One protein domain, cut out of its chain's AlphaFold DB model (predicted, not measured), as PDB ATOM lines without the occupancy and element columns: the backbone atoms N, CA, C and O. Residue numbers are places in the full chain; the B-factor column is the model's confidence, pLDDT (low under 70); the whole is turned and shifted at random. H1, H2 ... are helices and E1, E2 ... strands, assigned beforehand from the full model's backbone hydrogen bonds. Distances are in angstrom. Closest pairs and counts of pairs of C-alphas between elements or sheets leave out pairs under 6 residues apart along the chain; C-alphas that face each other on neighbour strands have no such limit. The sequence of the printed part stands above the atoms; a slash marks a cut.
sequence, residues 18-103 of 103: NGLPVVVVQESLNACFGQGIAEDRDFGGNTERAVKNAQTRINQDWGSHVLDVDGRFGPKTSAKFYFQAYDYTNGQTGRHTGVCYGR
ATOM      1  N   ASN A  18      47.248   8.758  92.965       77.56
ATOM      2  CA  ASN A  18      46.736   9.897  92.223       77.56
ATOM      3  C   ASN A  18      47.488  10.102  90.900       77.56
ATOM      4  O   ASN A  18      48.695   9.873  90.812       77.56
ATOM      5  N   GLY A  19      46.774  10.546  89.862       77.38
ATOM      6  CA  GLY A  19      47.355  10.903  88.564       77.38
ATOM      7  C   GLY A  19      46.631  10.320  87.350       77.38
ATOM      8  O   GLY A  19      45.539   9.767  87.444       77.38
ATOM      9  N   LEU A  20      47.266  10.441  86.181       77.12
ATOM     10  CA  LEU A  20      46.724   9.976  84.899       77.12
ATOM     11  C   LEU A  20      46.253   8.504  84.870       77.12
ATOM     12  O   LEU A  20      45.192   8.261  84.304       77.12
ATOM     13  N   PRO A  21      46.943   7.516  85.477       79.62
ATOM     14  CA  PRO A  21      46.438   6.141  85.453       79.62
ATOM     15  C   PRO A  21      45.130   5.965  86.240       79.62
ATOM     16  O   PRO A  21      44.348   5.077  85.915       79.62
ATOM     17  N   VAL A  22      44.867   6.805  87.249       85.44
ATOM     18  CA  VAL A  22      43.632   6.731  88.043       85.44
ATOM     19  C   VAL A  22      42.437   7.188  87.220       85.44
ATOM     20  O   VAL A  22      41.429   6.487  87.190       85.44
ATOM     21  N   VAL A  23      42.559   8.312  86.505       85.50
ATOM     22  CA  VAL A  23      41.445   8.818  85.687       85.50
ATOM     23  C   VAL A  23      41.087   7.862  84.557       85.50
ATOM     24  O   VAL A  23      39.910   7.606  84.358       85.50
ATOM     25  N   VAL A  24      42.065   7.202  83.926       83.56
ATOM     26  CA  VAL A  24      41.777   6.183  82.899       83.56
ATOM     27  C   VAL A  24      40.914   5.042  83.451       83.56
ATOM     28  O   VAL A  24      39.989   4.565  82.785       83.56
ATOM     29  N   VAL A  25      41.194   4.608  84.685       87.00
ATOM     30  CA  VAL A  25      40.379   3.600  85.373       87.00
ATOM     31  C   VAL A  25      39.001   4.167  85.714       87.00
ATOM     32  O   VAL A  25      38.007   3.505  85.436       87.00
ATOM     33  N   GLN A  26      38.919   5.381  86.262       89.69
ATOM     34  CA  GLN A  26      37.649   6.032  86.617       89.69
ATOM     35  C   GLN A  26      36.728   6.208  85.404       89.69
ATOM     36  O   GLN A  26      35.570   5.795  85.454       89.69
ATOM     37  N   GLU A  27      37.249   6.728  84.295       87.06
ATOM     38  CA  GLU A  27      36.464   6.934  83.080       87.06
ATOM     39  C   GLU A  27      35.988   5.593  82.495       87.06
ATOM     40  O   GLU A  27      34.837   5.456  82.082       87.06
ATOM     41  N   SER A  28      36.834   4.555  82.524       87.56
ATOM     42  CA  SER A  28      36.441   3.208  82.082       87.56
ATOM     43  C   SER A  28      35.397   2.570  83.008       87.56
ATOM     44  O   SER A  28      34.473   1.910  82.535       87.56
ATOM     45  N   LEU A  29      35.497   2.779  84.325       90.12
ATOM     46  CA  LEU A  29      34.495   2.332  85.300       90.12
ATOM     47  C   LEU A  29      33.137   2.999  85.052       90.12
ATOM     48  O   LEU A  29      32.098   2.346  85.158       90.12
ATOM     49  N   ASN A  30      33.134   4.277  84.688       90.12
ATOM     50  CA  ASN A  30      31.916   4.993  84.332       90.12
ATOM     51  C   ASN A  30      31.326   4.490  83.015       90.12
ATOM     52  O   ASN A  30      30.153   4.119  82.980       90.12
ATOM     53  N   ALA A  31      32.138   4.416  81.961       86.38
ATOM     54  CA  ALA A  31      31.682   4.054  80.623       86.38
ATOM     55  C   ALA A  31      31.266   2.580  80.495       86.38
ATOM     56  O   ALA A  31      30.232   2.285  79.902       86.38
ATOM     57  N   CYS A  32      32.054   1.657  81.051       88.44
ATOM     58  CA  CYS A  32      31.898   0.217  80.814       88.44
ATOM     59  C   CYS A  32      31.225  -0.532  81.960       88.44
ATOM     60  O   CYS A  32      30.645  -1.594  81.746       88.44
ATOM     61  N   PHE A  33      31.285   0.020  83.171       89.19
ATOM     62  CA  PHE A  33      30.722  -0.606  84.365       89.19
ATOM     63  C   PHE A  33      29.619   0.239  85.015       89.19
ATOM     64  O   PHE A  33      29.094  -0.161  86.054       89.19
ATOM     65  N   GLY A  34      29.262   1.393  84.435       89.25
ATOM     66  CA  GLY A  34      28.146   2.228  84.884       89.25
ATOM     67  C   GLY A  34      28.293   2.758  86.313       89.25
ATOM     68  O   GLY A  34      27.292   2.902  87.010       89.25
ATOM     69  N   GLN A  35      29.523   2.984  86.788       90.50
ATOM     70  CA  GLN A  35      29.771   3.281  88.206       90.50
ATOM     71  C   GLN A  35      29.395   4.711  88.631       90.50
ATOM     72  O   GLN A  35      29.105   4.922  89.807       90.50
ATOM     73  N   GLY A  36      29.379   5.680  87.708       89.69
ATOM     74  CA  GLY A  36      28.969   7.066  87.977       89.69
ATOM     75  C   GLY A  36      29.802   7.778  89.054       89.69
ATOM     76  O   GLY A  36      29.257   8.546  89.845       89.69
ATOM     77  N   ILE A  37      31.103   7.487  89.129       91.06
ATOM     78  CA  ILE A  37      32.046   8.087  90.081       91.06
ATOM     79  C   ILE A  37      32.722   9.337  89.504       91.06
ATOM     80  O   ILE A  37      32.716   9.562  88.298       91.06
ATOM     81  N   ALA A  38      33.331  10.152  90.369       89.50
ATOM     82  CA  ALA A  38      34.126  11.297  89.935       89.50
ATOM     83  C   ALA A  38      35.413  10.852  89.214       89.50
ATOM     84  O   ALA A  38      36.064   9.892  89.625       89.50
ATOM     85  N   GLU A  39      35.785  11.585  88.166       89.44
ATOM     86  CA  GLU A  39      37.008  11.408  87.363       89.44
ATOM     87  C   GLU A  39      38.083  12.409  87.815       89.44
ATOM     88  O   GLU A  39      38.629  13.204  87.049       89.44
ATOM     89  N   ASP A  40      38.339  12.423  89.120       86.25
ATOM     90  CA  ASP A  40      39.150  13.425  89.821       86.25
ATOM     91  C   ASP A  40      40.645  13.081  89.893       86.25
ATOM     92  O   ASP A  40      41.424  13.828  90.489       86.25
ATOM     93  N   ARG A  41      41.069  11.980  89.254       87.12
ATOM     94  CA  ARG A  41      42.436  11.435  89.325       87.12
ATOM     95  C   ARG A  41      42.831  11.004  90.739       87.12
ATOM     96  O   ARG A  41      44.023  10.782  90.950       87.12
ATOM     97  N   ASP A  42      41.883  10.863  91.665       88.88
ATOM     98  CA  ASP A  42      42.101  10.406  93.037       88.88
ATOM     99  C   ASP A  42      41.492   9.016  93.254       88.88
ATOM    100  O   ASP A  42      40.297   8.758  93.071       88.88
ATOM    101  N   PHE A  43      42.330   8.064  93.659       85.62
ATOM    102  CA  PHE A  43      41.844   6.740  94.005       85.62
ATOM    103  C   PHE A  43      41.332   6.748  95.450       85.62
ATOM    104  O   PHE A  43      41.964   6.224  96.374       85.62
ATOM    105  N   GLY A  44      40.159   7.346  95.636       89.31
ATOM    106  CA  GLY A  44      39.449   7.397  96.906       89.31
ATOM    107  C   GLY A  44      38.614   6.142  97.188       89.31
ATOM    108  O   GLY A  44      38.619   5.157  96.447       89.31
ATOM    109  N   GLY A  45      37.832   6.182  98.272       91.44
ATOM    110  CA  GLY A  45      36.953   5.065  98.659       91.44
ATOM    111  C   GLY A  45      35.862   4.749  97.626       91.44
ATOM    112  O   GLY A  45      35.485   3.589  97.465       91.44
ATOM    113  N   ASN A  46      35.392   5.757  96.883       91.56
ATOM    114  CA  ASN A  46      34.429   5.561  95.797       91.56
ATOM    115  C   ASN A  46      35.053   4.795  94.624       91.56
ATOM    116  O   ASN A  46      34.447   3.839  94.142       91.56
ATOM    117  N   THR A  47      36.275   5.161  94.227       91.81
ATOM    118  CA  THR A  47      37.038   4.469  93.179       91.81
ATOM    119  C   THR A  47      37.335   3.023  93.586       91.81
ATOM    120  O   THR A  47      37.112   2.108  92.800       91.81
ATOM    121  N   GLU A  48      37.725   2.778  94.844       92.56
ATOM    122  CA  GLU A  48      37.938   1.416  95.362       92.56
ATOM    123  C   GLU A  48      36.666   0.559  95.293       92.56
ATOM    124  O   GLU A  48      36.702  -0.579  94.818       92.56
ATOM    125  N   ARG A  49      35.522   1.102  95.730       94.31
ATOM    126  CA  ARG A  49      34.233   0.404  95.640       94.31
ATOM    127  C   ARG A  49      33.860   0.104  94.189       94.31
ATOM    128  O   ARG A  49      33.399  -0.996  93.898       94.31
ATOM    129  N   ALA A  50      34.093   1.049  93.284       94.31
ATOM    130  CA  ALA A  50      33.828   0.872  91.865       94.31
ATOM    131  C   ALA A  50      34.704  -0.229  91.239       94.31
ATOM    132  O   ALA A  50      34.198  -1.061  90.485       94.31
ATOM    133  N   VAL A  51      35.982  -0.319  91.623       93.25
ATOM    134  CA  VAL A  51      36.861  -1.426  91.207       93.25
ATOM    135  C   VAL A  51      36.358  -2.770  91.735       93.25
ATOM    136  O   VAL A  51      36.304  -3.730  90.967       93.25
ATOM    137  N   LYS A  52      35.913  -2.852  92.996       94.75
ATOM    138  CA  LYS A  52      35.321  -4.088  93.555       94.75
ATOM    139  C   LYS A  52      34.083  -4.533  92.776       94.75
ATOM    140  O   LYS A  52      33.928  -5.718  92.469       94.75
ATOM    141  N   ASN A  53      33.221  -3.587  92.414       95.00
ATOM    142  CA  ASN A  53      32.042  -3.865  91.597       95.00
ATOM    143  C   ASN A  53      32.438  -4.400  90.213       95.00
ATOM    144  O   ASN A  53      31.885  -5.404  89.766       95.00
ATOM    145  N   ALA A  54      33.437  -3.792  89.567       93.00
ATOM    146  CA  ALA A  54      33.950  -4.257  88.281       93.00
ATOM    147  C   ALA A  54      34.578  -5.659  88.367       93.00
ATOM    148  O   ALA A  54      34.257  -6.518  87.551       93.00
ATOM    149  N   GLN A  55      35.403  -5.938  89.382       94.25
ATOM    150  CA  GLN A  55      35.970  -7.274  89.631       94.25
ATOM    151  C   GLN A  55      34.871  -8.328  89.829       94.25
ATOM    152  O   GLN A  55      34.938  -9.420  89.263       94.25
ATOM    153  N   THR A  56      33.826  -7.984  90.586       94.38
ATOM    154  CA  THR A  56      32.657  -8.853  90.785       94.38
ATOM    155  C   THR A  56      31.942  -9.123  89.465       94.38
ATOM    156  O   THR A  56      31.646 -10.277  89.159       94.38
ATOM    157  N   ARG A  57      31.708  -8.080  88.660       92.62
ATOM    158  CA  ARG A  57      31.070  -8.207  87.348       92.62
ATOM    159  C   ARG A  57      31.886  -9.085  86.400       92.62
ATOM    160  O   ARG A  57      31.324  -9.967  85.769       92.62
ATOM    161  N   ILE A  58      33.206  -8.914  86.372       91.56
ATOM    162  CA  ILE A  58      34.109  -9.749  85.572       91.56
ATOM    163  C   ILE A  58      33.993 -11.221  85.989       91.56
ATOM    164  O   ILE A  58      33.820 -12.078  85.131       91.56
ATOM    165  N   ASN A  59      34.027 -11.538  87.286       92.25
ATOM    166  CA  ASN A  59      33.844 -12.922  87.745       92.25
ATOM    167  C   ASN A  59      32.488 -13.510  87.321       92.25
ATOM    168  O   ASN A  59      32.413 -14.686  86.969       92.25
ATOM    169  N   GLN A  60      31.425 -12.699  87.341       91.69
ATOM    170  CA  GLN A  60      30.100 -13.110  86.867       91.69
ATOM    171  C   GLN A  60      30.101 -13.392  85.361       91.69
ATOM    172  O   GLN A  60      29.600 -14.433  84.948       91.69
ATOM    173  N   ASP A  61      30.698 -12.508  84.559       89.38
ATOM    174  CA  ASP A  61      30.771 -12.651  83.101       89.38
ATOM    175  C   ASP A  61      31.631 -13.860  82.685       89.38
ATOM    176  O   ASP A  61      31.324 -14.539  81.708       89.38
ATOM    177  N   TRP A  62      32.673 -14.181  83.459       88.31
ATOM    178  CA  TRP A  62      33.516 -15.365  83.253       88.31
ATOM    179  C   TRP A  62      32.909 -16.671  83.789       88.31
ATOM    180  O   TRP A  62      33.446 -17.745  83.513       88.31
ATOM    181  N   GLY A  63      31.840 -16.611  84.589       89.94
ATOM    182  CA  GLY A  63      31.207 -17.787  85.199       89.94
ATOM    183  C   GLY A  63      32.094 -18.558  86.189       89.94
ATOM    184  O   GLY A  63      31.759 -19.674  86.578       89.94
ATOM    185  N   SER A  64      33.235 -17.993  86.591       88.06
ATOM    186  CA  SER A  64      34.182 -18.601  87.527       88.06
ATOM    187  C   SER A  64      34.949 -17.530  88.301       88.06
ATOM    188  O   SER A  64      35.025 -16.370  87.896       88.06
ATOM    189  N   HIS A  65      35.516 -17.917  89.442       89.75
ATOM    190  CA  HIS A  65      36.337 -17.018  90.244       89.75
ATOM    191  C   HIS A  65      37.713 -16.823  89.584       89.75
ATOM    192  O   HIS A  65      38.613 -17.642  89.764       89.75
ATOM    193  N   VAL A  66      37.855 -15.749  88.800       90.00
ATOM    194  CA  VAL A  66      39.086 -15.402  88.061       90.00
ATOM    195  C   VAL A  66      39.864 -14.247  88.695       90.00
ATOM    196  O   VAL A  66      41.074 -14.136  88.483       90.00
ATOM    197  N   LEU A  67      39.190 -13.395  89.469       91.25
ATOM    198  CA  LEU A  67      39.756 -12.239  90.157       91.25
ATOM    199  C   LEU A  67      39.339 -12.205  91.629       91.25
ATOM    200  O   LEU A  67      38.166 -12.381  91.961       91.25
ATOM    201  N   ASP A  68      40.278 -11.856  92.499       92.44
ATOM    202  CA  ASP A  68      39.977 -11.447  93.867       92.44
ATOM    203  C   ASP A  68      39.263 -10.083  93.869       92.44
ATOM    204  O   ASP A  68      39.652  -9.161  93.151       92.44
ATOM    205  N   VAL A  69      38.215  -9.936  94.687       92.69
ATOM    206  CA  VAL A  69      37.465  -8.673  94.842       92.69
ATOM    207  C   VAL A  69      38.119  -7.821  95.935       92.69
ATOM    208  O   VAL A  69      37.581  -7.616  97.024       92.69
ATOM    209  N   ASP A  70      39.338  -7.366  95.662       90.50
ATOM    210  CA  ASP A  70      40.196  -6.658  96.617       90.50
ATOM    211  C   ASP A  70      40.146  -5.123  96.484       90.50
ATOM    212  O   ASP A  70      40.637  -4.408  97.362       90.50
ATOM    213  N   GLY A  71      39.518  -4.597  95.425       89.25
ATOM    214  CA  GLY A  71      39.466  -3.162  95.124       89.25
ATOM    215  C   GLY A  71      40.775  -2.579  94.602       89.25
ATOM    216  O   GLY A  71      40.934  -1.357  94.574       89.25
ATOM    217  N   ARG A  72      41.713  -3.435  94.190       89.12
ATOM    218  CA  ARG A  72      42.998  -3.056  93.613       89.12
ATOM    219  C   ARG A  72      42.987  -3.321  92.114       89.12
ATOM    220  O   ARG A  72      42.714  -4.418  91.623       89.12
ATOM    221  N   PHE A  73      43.354  -2.305  91.354       85.00
ATOM    222  CA  PHE A  73      43.500  -2.413  89.916       85.00
ATOM    223  C   PHE A  73      44.903  -2.919  89.568       85.00
ATOM    224  O   PHE A  73      45.797  -2.152  89.225       85.00
ATOM    225  N   GLY A  74      45.127  -4.223  89.734       86.00
ATOM    226  CA  GLY A  74      46.394  -4.877  89.399       86.00
ATOM    227  C   GLY A  74      46.445  -5.467  87.985       86.00
ATOM    228  O   GLY A  74      45.451  -5.421  87.259       86.00
ATOM    229  N   PRO A  75      47.567  -6.111  87.607       83.25
ATOM    230  CA  PRO A  75      47.735  -6.749  86.298       83.25
ATOM    231  C   PRO A  75      46.637  -7.765  85.975       83.25
ATOM    232  O   PRO A  75      46.113  -7.764  84.865       83.25
ATOM    233  N   LYS A  76      46.229  -8.578  86.962       87.19
ATOM    234  CA  LYS A  76      45.128  -9.541  86.813       87.19
ATOM    235  C   LYS A  76      43.815  -8.844  86.463       87.19
ATOM    236  O   LYS A  76      43.189  -9.213  85.475       87.19
ATOM    237  N   THR A  77      43.443  -7.814  87.231       89.62
ATOM    238  CA  THR A  77      42.253  -7.000  86.959       89.62
ATOM    239  C   THR A  77      42.359  -6.398  85.562       89.62
ATOM    240  O   THR A  77      41.488  -6.644  84.741       89.62
ATOM    241  N   SER A  78      43.472  -5.730  85.238       85.62
ATOM    242  CA  SER A  78      43.685  -5.084  83.934       85.62
ATOM    243  C   SER A  78      43.594  -6.039  82.739       85.62
ATOM    244  O   SER A  78      43.117  -5.645  81.683       85.62
ATOM    245  N   ALA A  79      44.000  -7.302  82.900       86.56
ATOM    246  CA  ALA A  79      43.955  -8.303  81.837       86.56
ATOM    247  C   ALA A  79      42.532  -8.770  81.501       86.56
ATOM    248  O   ALA A  79      42.318  -9.341  80.439       86.56
ATOM    249  N   LYS A  80      41.574  -8.578  82.412       88.12
ATOM    250  CA  LYS A  80      40.167  -8.968  82.239       88.12
ATOM    251  C   LYS A  80      39.218  -7.770  82.229       88.12
ATOM    252  O   LYS A  80      38.012  -7.946  82.100       88.12
ATOM    253  N   PHE A  81      39.755  -6.568  82.414       87.19
ATOM    254  CA  PHE A  81      38.993  -5.340  82.532       87.19
ATOM    255  C   PHE A  81      38.638  -4.783  81.155       87.19
ATOM    256  O   PHE A  81      39.441  -4.829  80.224       87.19
ATOM    257  N   TYR A  82      37.432  -4.231  81.054       86.75
ATOM    258  CA  TYR A  82      36.977  -3.526  79.868       86.75
ATOM    259  C   TYR A  82      37.414  -2.065  79.948       86.75
ATOM    260  O   TYR A  82      36.969  -1.327  80.825       86.75
ATOM    261  N   PHE A  83      38.277  -1.651  79.027       83.81
ATOM    262  CA  PHE A  83      38.658  -0.253  78.874       83.81
ATOM    263  C   PHE A  83      37.746   0.415  77.856       83.81
ATOM    264  O   PHE A  83      37.408  -0.177  76.827       83.81
ATOM    265  N   GLN A  84      37.369   1.665  78.116       79.12
ATOM    266  CA  GLN A  84      36.733   2.458  77.070       79.12
ATOM    267  C   GLN A  84      37.740   2.738  75.946       79.12
ATOM    268  O   GLN A  84      38.924   2.986  76.204       79.12
ATOM    269  N   ALA A  85      37.287   2.725  74.694       71.12
ATOM    270  CA  ALA A  85      38.114   3.209  73.597       71.12
ATOM    271  C   ALA A  85      38.281   4.727  73.680       71.12
ATOM    272  O   ALA A  85      37.306   5.478  73.567       71.12
ATOM    273  N   TYR A  86      39.535   5.163  73.804       60.56
ATOM    274  CA  TYR A  86      39.928   6.545  73.559       60.56
ATOM    275  C   TYR A  86      40.090   6.735  72.057       60.56
ATOM    276  O   TYR A  86      41.145   6.469  71.483       60.56
ATOM    277  N   ASP A  87      39.019   7.177  71.413       54.44
ATOM    278  CA  ASP A  87      39.098   7.642  70.040       54.44
ATOM    279  C   ASP A  87      39.772   9.023  70.037       54.44
ATOM    280  O   ASP A  87      39.167  10.034  70.391       54.44
ATOM    281  N   TYR A  88      41.060   9.068  69.685       47.19
ATOM    282  CA  TYR A  88      41.827  10.317  69.576       47.19
ATOM    283  C   TYR A  88      41.339  11.215  68.421       47.19
ATOM    284  O   TYR A  88      41.792  12.354  68.293       47.19
ATOM    285  N   THR A  89      40.431  10.713  67.579       44.72
ATOM    286  CA  THR A  89      39.814  11.419  66.454       44.72
ATOM    287  C   THR A  89      38.599  12.267  66.848       44.72
ATOM    288  O   THR A  89      38.267  13.202  66.119       44.72
ATOM    289  N   ASN A  90      38.012  12.069  68.034       44.78
ATOM    290  CA  ASN A  90      37.066  13.011  68.645       44.78
ATOM    291  C   ASN A  90      37.808  13.961  69.594       44.78
ATOM    292  O   ASN A  90      37.852  13.782  70.811       44.78
ATOM    293  N   GLY A  91      38.453  14.962  68.993       40.78
ATOM    294  CA  GLY A  91      39.323  15.916  69.672       40.78
ATOM    295  C   GLY A  91      38.739  16.515  70.952       40.78
ATOM    296  O   GLY A  91      37.589  16.943  70.978       40.78
ATOM    297  N   GLN A  92      39.582  16.575  71.990       45.78
ATOM    298  CA  GLN A  92      39.564  17.489  73.152       45.78
ATOM    299  C   GLN A  92      38.252  17.658  73.952       45.78
ATOM    300  O   GLN A  92      38.239  18.382  74.944       45.78
ATOM    301  N   THR A  93      37.175  16.962  73.598       47.69
ATOM    302  CA  THR A  93      35.860  17.019  74.238       47.69
ATOM    303  C   THR A  93      35.505  15.607  74.678       47.69
ATOM    304  O   THR A  93      34.865  14.851  73.957       47.69
ATOM    305  N   GLY A  94      36.026  15.229  75.849       50.25
ATOM    306  CA  GLY A  94      35.909  13.902  76.450       50.25
ATOM    307  C   GLY A  94      34.466  13.420  76.545       50.25
ATOM    308  O   GLY A  94      33.776  13.647  77.533       50.25
ATOM    309  N   ARG A  95      34.000  12.750  75.498       52.00
ATOM    310  CA  ARG A  95      32.729  12.052  75.493       52.00
ATOM    311  C   ARG A  95      33.046  10.583  75.342       52.00
ATOM    312  O   ARG A  95      33.612  10.174  74.330       52.00
ATOM    313  N   HIS A  96      32.675   9.816  76.365       55.59
ATOM    314  CA  HIS A  96      32.722   8.363  76.346       55.59
ATOM    315  C   HIS A  96      32.163   7.884  75.008       55.59
ATOM    316  O   HIS A  96      31.000   8.138  74.682       55.59
ATOM    317  N   THR A  97      32.994   7.208  74.220       60.59
ATOM    318  CA  THR A  97      32.559   6.604  72.954       60.59
ATOM    319  C   THR A  97      31.485   5.541  73.204       60.59
ATOM    320  O   THR A  97      30.772   5.154  72.283       60.59
ATOM    321  N   GLY A  98      31.351   5.088  74.459       62.72
ATOM    322  CA  GLY A  98      30.446   4.023  74.880       62.72
ATOM    323  C   GLY A  98      30.916   2.647  74.420       62.72
ATOM    324  O   GLY A  98      30.242   1.655  74.678       62.72
ATOM    325  N   VAL A  99      32.065   2.576  73.738       73.12
ATOM    326  CA  VAL A  99      32.610   1.326  73.228       73.12
ATOM    327  C   VAL A  99      33.648   0.800  74.207       73.12
ATOM    328  O   VAL A  99      34.640   1.465  74.512       73.12
ATOM    329  N   CYS A 100      33.387  -0.405  74.699       81.69
ATOM    330  CA  CYS A 100      34.161  -1.069  75.731       81.69
ATOM    331  C   CYS A 100      34.906  -2.254  75.137       81.69
ATOM    332  O   CYS A 100      34.293  -3.178  74.600       81.69
ATOM    333  N   TYR A 101      36.228  -2.224  75.248       77.19
ATOM    334  CA  TYR A 101      37.106  -3.253  74.716       77.19
ATOM    335  C   TYR A 101      37.779  -4.000  75.859       77.19
ATOM    336  O   TYR A 101      38.409  -3.407  76.736       77.19
ATOM    337  N   GLY A 102      37.616  -5.320  75.847       71.31
ATOM    338  CA  GLY A 102      38.423  -6.220  76.660       71.31
ATOM    339  C   GLY A 102      39.772  -6.435  75.983       71.31
ATOM    340  O   GLY A 102      39.876  -6.307  74.760       71.31
ATOM    341  N   ARG A 103      40.796  -6.736  76.777       58.91
ATOM    342  CA  ARG A 103      42.100  -7.159  76.263       58.91
ATOM    343  C   ARG A 103      42.122  -8.646  75.923       58.91
ATOM    344  O   ARG A 103      41.437  -9.422  76.626       58.91
TER     345      ARG A 103
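AT A GLANCE: This is residues 18 to 103 of the 103 residues of an uncharacterized protein of Streptomyces sp. NRRL WC-3618 (UniProt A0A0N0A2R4). A small two-strand hairpin, E1 and E2, packs mainly through E1 on helix H1, which meets the longest helix, H2, at a steep tilt. Short H3 sits near H2, and residues 88 to 93 of the hairpin's long loop stick out. The 86 printed residues include, in order, H1, H2, H3, E1 and E2; the sheet is antiparallel and the class mostly helix. The whole is compact, radius of gyration of the C-alphas 12.6 A, spanning 39 by 24 by 21 A.

IN THESE COORDINATES: E1 is residues 82 to 84, E2 100 to 102. H1, residues 20 to 33, runs 19.2 A from C-alpha 20 at (46.724, 9.976, 84.899). H2, residues 45 to 62, runs 25.8 A to C-alpha 62 at (33.516, -15.365, 83.253). H3 is residues 75 to 80.

HOW THE PARTS SIT: In the hairpin E1 and E2, N 83 and O 101 are 2.9 A apart, within hydrogen-bond range. The closest C-alphas of H1 and E1, Ser 28 and Gln 84, are 5.1 A apart. H2 touches H1 with residues 47 to 54 alone, at 52 degrees; the closest C-alphas, Phe 33 and Ala 54, are 6.3 A apart. H3 is close to H2 but not clearly touching, C-alphas Gln 55 and Thr 77 being closest at 6.8 A. Every O i to N i+4 pair is within hydrogen-bond range in H1 and H2, 1 of 2 in H3.

THE WHOLE: The printed part has no cut. Links H1 to H2, H2 to H3 and E1 to E2 are long. Residues 86 to 98 and 103 have pLDDT under 70.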